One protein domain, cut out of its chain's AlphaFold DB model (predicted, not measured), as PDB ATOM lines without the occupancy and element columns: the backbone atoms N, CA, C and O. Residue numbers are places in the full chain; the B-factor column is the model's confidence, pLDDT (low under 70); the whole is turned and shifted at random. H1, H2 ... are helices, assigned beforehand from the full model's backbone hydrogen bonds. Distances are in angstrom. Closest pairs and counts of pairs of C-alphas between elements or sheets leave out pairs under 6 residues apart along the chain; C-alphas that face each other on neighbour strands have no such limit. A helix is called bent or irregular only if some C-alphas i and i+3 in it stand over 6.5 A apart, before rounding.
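This is residues 18 to 71 of the 170 residues of the protein "Transcription initiation factor TFIID subunit 6" of Portunus trituberculatus (UniProt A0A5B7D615). Helix H2 folds back sharply near residue 54, and its later part crosses the long helix H1, touching it with residues 61 to 69 against residues 30 to 38. The earlier part of H2 sits away from H1, while residues 18 to 25 of H1 stick out beyond the compact body as an arm. The printed part has 54 residues with two named helices, H1 then H2, and no named strand; the class is all helix. The whole is compact, with a radius of gyration of the C-alphas of 11.2 A, and its spans of 35 by 23 by 15 A make it only just elongated.

H2, residues 47 to 70, has a kink of 139 degrees near residue 54. It is irregular, with C-alphas 53 and 56 9.5 A apart, and its line is a rough one. H1, residues 18 to 40, touches H2; the closest C-alphas of the two are those of Ala 34 and Val 65, 5.0 A apart. Their lines stand at 71 degrees, only just about perpendicular. H1 has a kink of 28 degrees near residue 34. Of the O i to N i+4 pairs, 15 of 19 in H1 and 15 of 20 in H2 are within hydrogen-bond range.

H2 has 24 residues and measures 16.5 A from C-alpha 47 at (4.845, 23.796, 5.393) to C-alpha 70 at (-7.345, 15.352, -1.876). H1 has 23 residues and measures 32.3 A from its first C-alpha, 18, at (23.674, 5.531, -4.008) to its last. H1 is neither bent nor irregular, but only just: C-alphas 32 and 35 are 6.3 A apart.

The two C-alphas farthest apart, those of Arg 18 and Asn 42, are 35.8 A from each other. Without residues 18 to 25, which stand free, the body spans 24 by 23 by 15 A. The printed part has no cut, and the link from H1 to H2, six residues, is short. The mean pLDDT of the printed part is 70.9, with residues 18 to 40 and 42 to 43 under 70.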
ATOM      1  N   ARG A  18      24.133   4.718  -5.143       53.44
ATOM      2  CA  ARG A  18      23.674   5.531  -4.008       53.44
ATOM      3  C   ARG A  18      22.383   6.300  -4.293       53.44
ATOM      4  O   ARG A  18      21.636   6.563  -3.355       53.44
ATOM      5  N   GLN A  19      22.072   6.623  -5.550       44.91
ATOM      6  CA  GLN A  19      20.827   7.319  -5.899       44.91
ATOM      7  C   GLN A  19      19.603   6.393  -5.830       44.91
ATOM      8  O   GLN A  19      18.532   6.823  -5.405       44.91
ATOM      9  N   GLU A  20      19.740   5.119  -6.201       48.59
ATOM     10  CA  GLU A  20      18.632   4.149  -6.180       48.59
ATOM     11  C   GLU A  20      18.163   3.845  -4.748       48.59
ATOM     12  O   GLU A  20      16.965   3.897  -4.460       48.59
ATOM     13  N   GLY A  21      19.097   3.649  -3.810       48.72
ATOM     14  CA  GLY A  21      18.761   3.417  -2.399       48.72
ATOM     15  C   GLY A  21      18.036   4.599  -1.741       48.72
ATOM     16  O   GLY A  21      17.103   4.412  -0.957       48.72
ATOM     17  N   VAL A  22      18.399   5.835  -2.103       56.03
ATOM     18  CA  VAL A  22      17.747   7.051  -1.587       56.03
ATOM     19  C   VAL A  22      16.349   7.234  -2.184       56.03
ATOM     20  O   VAL A  22      15.428   7.630  -1.467       56.03
ATOM     21  N   LYS A  23      16.145   6.902  -3.466       59.22
ATOM     22  CA  LYS A  23      14.819   6.944  -4.108       59.22
ATOM     23  C   LYS A  23      13.851   5.957  -3.465       59.22
ATOM     24  O   LYS A  23      12.728   6.346  -3.151       59.22
ATOM     25  N   ILE A  24      14.283   4.718  -3.231       61.00
ATOM     26  CA  ILE A  24      13.441   3.681  -2.617       61.00
ATOM     27  C   ILE A  24      13.046   4.093  -1.193       61.00
ATOM     28  O   ILE A  24      11.861   4.069  -0.859       61.00
ATOM     29  N   ASN A  25      14.000   4.572  -0.387       59.41
ATOM     30  CA  ASN A  25      13.724   5.038   0.976       59.41
ATOM     31  C   ASN A  25      12.808   6.268   1.006       59.41
ATOM     32  O   ASN A  25      11.901   6.354   1.838       59.41
ATOM     33  N   LYS A  26      12.984   7.199   0.062       60.22
ATOM     34  CA  LYS A  26      12.098   8.356  -0.085       60.22
ATOM     35  C   LYS A  26      10.680   7.913  -0.441       60.22
ATOM     36  O   LYS A  26       9.741   8.332   0.226       60.22
ATOM     37  N   ILE A  27      10.510   7.033  -1.428       62.34
ATOM     38  CA  ILE A  27       9.195   6.497  -1.814       62.34
ATOM     39  C   ILE A  27       8.535   5.782  -0.630       62.34
ATOM     40  O   ILE A  27       7.357   6.018  -0.366       62.34
ATOM     41  N   TYR A  28       9.284   4.964   0.113       65.56
ATOM     42  CA  TYR A  28       8.762   4.247   1.274       65.56
ATOM     43  C   TYR A  28       8.220   5.209   2.337       65.56
ATOM     44  O   TYR A  28       7.053   5.098   2.703       65.56
ATOM     45  N   ALA A  29       9.001   6.221   2.734       62.75
ATOM     46  CA  ALA A  29       8.569   7.224   3.708       62.75
ATOM     47  C   ALA A  29       7.300   7.973   3.261       62.75
ATOM     48  O   ALA A  29       6.391   8.184   4.055       62.75
ATOM     49  N   HIS A  30       7.172   8.320   1.978       63.97
ATOM     50  CA  HIS A  30       5.977   9.016   1.487       63.97
ATOM     51  C   HIS A  30       4.740   8.111   1.485       63.97
ATOM     52  O   HIS A  30       3.634   8.587   1.720       63.97
ATOM     53  N   LYS A  31       4.904   6.808   1.234       60.94
ATOM     54  CA  LYS A  31       3.784   5.858   1.186       60.94
ATOM     55  C   LYS A  31       3.344   5.371   2.565       60.94
ATOM     56  O   LYS A  31       2.169   5.059   2.719       60.94
ATOM     57  N   THR A  32       4.244   5.303   3.543       64.56
ATOM     58  CA  THR A  32       3.927   4.818   4.897       64.56
ATOM     59  C   THR A  32       3.631   5.948   5.872       64.56
ATOM     60  O   THR A  32       2.678   5.851   6.639       64.56
ATOM     61  N   VAL A  33       4.385   7.049   5.816       68.62
ATOM     62  CA  VAL A  33       4.261   8.147   6.784       68.62
ATOM     63  C   VAL A  33       3.120   9.095   6.408       68.62
ATOM     64  O   VAL A  33       2.385   9.532   7.286       68.62
ATOM     65  N   ALA A  34       2.886   9.376   5.119       65.75
ATOM     66  CA  ALA A  34       1.839  10.329   4.725       65.75
ATOM     67  C   ALA A  34       0.402   9.904   5.114       65.75
ATOM     68  O   ALA A  34      -0.346  10.760   5.590       65.75
ATOM     69  N   PRO A  35      -0.016   8.625   4.983       64.75
ATOM     70  CA  PRO A  35      -1.333   8.189   5.455       64.75
ATOM     71  C   PRO A  35      -1.484   8.299   6.975       64.75
ATOM     72  O   PRO A  35      -2.545   8.687   7.454       64.75
ATOM     73  N   VAL A  36      -0.414   8.012   7.722       67.31
ATOM     74  CA  VAL A  36      -0.394   8.103   9.188       67.31
ATOM     75  C   VAL A  36      -0.474   9.566   9.635       67.31
ATOM     76  O   VAL A  36      -1.271   9.912  10.504       67.31
ATOM     77  N   LEU A  37       0.265  10.472   8.987       64.44
ATOM     78  CA  LEU A  37       0.175  11.908   9.278       64.44
ATOM     79  C   LEU A  37      -1.177  12.505   8.882       64.44
ATOM     80  O   LEU A  37      -1.674  13.385   9.580       64.44
ATOM     81  N   LYS A  38      -1.817  11.991   7.824       57.50
ATOM     82  CA  LYS A  38      -3.188  12.373   7.460       57.50
ATOM     83  C   LYS A  38      -4.190  12.070   8.582       57.50
ATOM     84  O   LYS A  38      -5.125  12.848   8.757       57.50
ATOM     85  N   THR A  39      -4.025  10.958   9.306       60.78
ATOM     86  CA  THR A  39      -4.936  10.554  10.394       60.78
ATOM     87  C   THR A  39      -4.607  11.201  11.735       60.78
ATOM     88  O   THR A  39      -5.511  11.406  12.534       60.78
ATOM     89  N   LEU A  40      -3.331  11.501  11.991       64.25
ATOM     90  CA  LEU A  40      -2.878  12.035  13.279       64.25
ATOM     91  C   LEU A  40      -2.916  13.564  13.348       64.25
ATOM     92  O   LEU A  40      -3.024  14.120  14.438       64.25
ATOM     93  N   ARG A  41      -2.813  14.253  12.205       70.81
ATOM     94  CA  ARG A  41      -2.741  15.714  12.160       70.81
ATOM     95  C   ARG A  41      -4.063  16.306  11.688       70.81
ATOM     96  O   ARG A  41      -4.572  15.948  10.619       70.81
ATOM     97  N   ASN A  42      -4.590  17.258  12.450       63.81
ATOM     98  CA  ASN A  42      -5.733  18.052  12.016       63.81
ATOM     99  C   ASN A  42      -5.284  19.058  10.942       63.81
ATOM    100  O   ASN A  42      -4.213  19.649  11.087       63.81
ATOM    101  N   PRO A  43      -6.059  19.255   9.861       66.81
ATOM    102  CA  PRO A  43      -5.802  20.352   8.930       66.81
ATOM    103  C   PRO A  43      -5.888  21.698   9.673       66.81
ATOM    104  O   PRO A  43      -6.685  21.805  10.611       66.81
ATOM    105  N   PRO A  44      -5.125  22.734   9.267       70.75
ATOM    106  CA  PRO A  44      -4.393  22.896   7.999       70.75
ATOM    107  C   PRO A  44      -2.947  22.349   7.980       70.75
ATOM    108  O   PRO A  44      -2.191  22.504   8.932       70.75
ATOM    109  N   ASP A  45      -2.529  21.766   6.846       75.88
ATOM    110  CA  ASP A  45      -1.167  21.240   6.650       75.88
ATOM    111  C   ASP A  45      -0.180  22.379   6.293       75.88
ATOM    112  O   ASP A  45       0.000  22.719   5.116       75.88
ATOM    113  N   THR A  46       0.463  22.992   7.295       82.31
ATOM    114  CA  THR A  46       1.386  24.124   7.084       82.31
ATOM    115  C   THR A  46       2.823  23.666   6.812       82.31
ATOM    116  O   THR A  46       3.387  22.853   7.536       82.31
ATOM    117  N   VAL A  47       3.474  24.207   5.777       78.81
ATOM    118  CA  VAL A  47       4.845  23.796   5.393       78.81
ATOM    119  C   VAL A  47       5.862  24.023   6.520       78.81
ATOM    120  O   VAL A  47       6.791  23.230   6.666       78.81
ATOM    121  N   ASN A  48       5.683  25.077   7.325       83.06
ATOM    122  CA  ASN A  48       6.577  25.391   8.440       83.06
ATOM    123  C   ASN A  48       6.578  24.305   9.512       83.06
ATOM    124  O   ASN A  48       7.652  23.947   9.986       83.06
ATOM    125  N   ASP A  49       5.421  23.734   9.830       81.00
ATOM    126  CA  ASP A  49       5.342  22.658  10.807       81.00
ATOM    127  C   ASP A  49       6.058  21.394  10.322       81.00
ATOM    128  O   ASP A  49       6.861  20.798  11.037       81.00
ATOM    129  N   TYR A  50       5.832  21.014   9.060       81.31
ATOM    130  CA  TYR A  50       6.516  19.859   8.481       81.31
ATOM    131  C   TYR A  50       8.027  20.091   8.385       81.31
ATOM    132  O   TYR A  50       8.809  19.154   8.531       81.31
ATOM    133  N   LYS A  51       8.457  21.332   8.146       84.31
ATOM    134  CA  LYS A  51       9.872  21.706   8.153       84.31
ATOM    135  C   LYS A  51      10.464  21.662   9.566       84.31
ATOM    136  O   LYS A  51      11.610  21.246   9.706       84.31
ATOM    137  N   ALA A  52       9.713  22.066  10.588       84.75
ATOM    138  CA  ALA A  52      10.151  22.024  11.982       84.75
ATOM    139  C   ALA A  52      10.293  20.581  12.499       84.75
ATOM    140  O   ALA A  52      11.272  20.267  13.168       84.75
ATOM    141  N   GLU A  53       9.362  19.693  12.142       80.06
ATOM    142  CA  GLU A  53       9.329  18.306  12.629       80.06
ATOM    143  C   GLU A  53      10.186  17.338  11.795       80.06
ATOM    144  O   GLU A  53      10.786  16.414  12.339       80.06
ATOM    145  N   TYR A  54      10.267  17.539  10.473       79.12
ATOM    146  CA  TYR A  54      10.912  16.598   9.541       79.12
ATOM    147  C   TYR A  54      12.081  17.207   8.755       79.12
ATOM    148  O   TYR A  54      12.624  16.576   7.839       79.12
ATOM    149  N   GLY A  55      12.481  18.439   9.082       86.00
ATOM    150  CA  GLY A  55      13.618  19.117   8.467       86.00
ATOM    151  C   GLY A  55      13.499  19.205   6.942       86.00
ATOM    152  O   GLY A  55      12.502  19.676   6.392       86.00
ATOM    153  N   TYR A  56      14.526  18.718   6.240       83.00
ATOM    154  CA  TYR A  56      14.599  18.713   4.771       83.00
ATOM    155  C   TYR A  56      13.476  17.900   4.094       83.00
ATOM    156  O   TYR A  56      13.062  18.229   2.981       83.00
ATOM    157  N   LEU A  57      12.951  16.859   4.749       79.38
ATOM    158  CA  LEU A  57      11.861  16.035   4.207       79.38
ATOM    159  C   LEU A  57      10.489  16.704   4.345       79.38
ATOM    160  O   LEU A  57       9.551  16.309   3.651       79.38
ATOM    161  N   GLY A  58      10.383  17.731   5.191       84.31
ATOM    162  CA  GLY A  58       9.138  18.415   5.524       84.31
ATOM    163  C   GLY A  58       8.312  18.857   4.314       84.31
ATOM    164  O   GLY A  58       7.168  18.423   4.181       84.31
ATOM    165  N   PRO A  59       8.872  19.644   3.376       82.75
ATOM    166  CA  PRO A  59       8.121  20.112   2.212       82.75
ATOM    167  C   PRO A  59       7.595  18.976   1.322       82.75
ATOM    168  O   PRO A  59       6.494  19.063   0.792       82.75
ATOM    169  N   GLN A  60       8.356  17.888   1.167       82.12
ATOM    170  CA  GLN A  60       7.945  16.765   0.315       82.12
ATOM    171  C   GLN A  60       6.850  15.918   0.977       82.12
ATOM    172  O   GLN A  60       5.894  15.507   0.315       82.12
ATOM    173  N   LEU A  61       6.952  15.721   2.295       79.88
ATOM    174  CA  LEU A  61       5.917  15.066   3.090       79.88
ATOM    175  C   LEU A  61       4.622  15.876   3.095       79.88
ATOM    176  O   LEU A  61       3.559  15.294   2.900       79.88
ATOM    177  N   GLN A  62       4.697  17.202   3.233       84.88
ATOM    178  CA  GLN A  62       3.524  18.077   3.188       84.88
ATOM    179  C   GLN A  62       2.776  17.941   1.856       84.88
ATOM    180  O   GLN A  62       1.572  17.688   1.852       84.88
ATOM    181  N   VAL A  63       3.490  17.985   0.726       83.75
ATOM    182  CA  VAL A  63       2.890  17.796  -0.607       83.75
ATOM    183  C   VAL A  63       2.230  16.419  -0.727       83.75
ATOM    184  O   VAL A  63       1.129  16.301  -1.270       83.75
ATOM    185  N   ALA A  64       2.863  15.371  -0.199       78.19
ATOM    186  CA  ALA A  64       2.303  14.023  -0.217       78.19
ATOM    187  C   ALA A  64       1.067  13.871   0.679       78.19
ATOM    188  O   ALA A  64       0.104  13.230   0.260       78.19
ATOM    189  N   VAL A  65       1.057  14.477   1.870       81.19
ATOM    190  CA  VAL A  65      -0.089  14.459   2.794       81.19
ATOM    191  C   VAL A  65      -1.267  15.224   2.199       81.19
ATOM    192  O   VAL A  65      -2.368  14.679   2.137       81.19
ATOM    193  N   VAL A  66      -1.039  16.429   1.672       82.19
ATOM    194  CA  VAL A  66      -2.084  17.224   1.007       82.19
ATOM    195  C   VAL A  66      -2.663  16.457  -0.181       82.19
ATOM    196  O   VAL A  66      -3.882  16.332  -0.309       82.19
ATOM    197  N   LYS A  67      -1.806  15.846  -1.008       78.69
ATOM    198  CA  LYS A  67      -2.246  15.002  -2.126       78.69
ATOM    199  C   LYS A  67      -3.025  13.771  -1.650       78.69
ATOM    200  O   LYS A  67      -4.026  13.418  -2.263       78.69
ATOM    201  N   ALA A  68      -2.627  13.144  -0.543       73.75
ATOM    202  CA  ALA A  68      -3.346  12.019   0.059       73.75
ATOM    203  C   ALA A  68      -4.682  12.426   0.719       73.75
ATOM    204  O   ALA A  68      -5.578  11.587   0.854       73.75
ATOM    205  N   ARG A  69      -4.846  13.688   1.140       75.19
ATOM    206  CA  ARG A  69      -6.130  14.241   1.609       75.19
ATOM    207  C   ARG A  69      -7.081  14.562   0.456       75.19
ATOM    208  O   ARG A  69      -8.276  14.350   0.612       75.19
ATOM    209  N   GLN A  70      -6.556  15.034  -0.676       76.19
ATOM    210  CA  GLN A  70      -7.345  15.352  -1.876       76.19
ATOM    211  C   GLN A  70      -7.660  14.126  -2.742       76.19
ATOM    212  O   GLN A  70      -8.608  14.151  -3.525       76.19
ATOM    213  N   ALA A  71      -6.876  13.052  -2.623       70.62
ATOM    214  CA  ALA A  71      -7.165  11.802  -3.306       70.62
ATOM    215  C   ALA A  71      -8.500  11.214  -2.802       70.62
ATOM    216  O   ALA A  71      -8.730  11.189  -1.586       70.62
TER     217      ALA A  71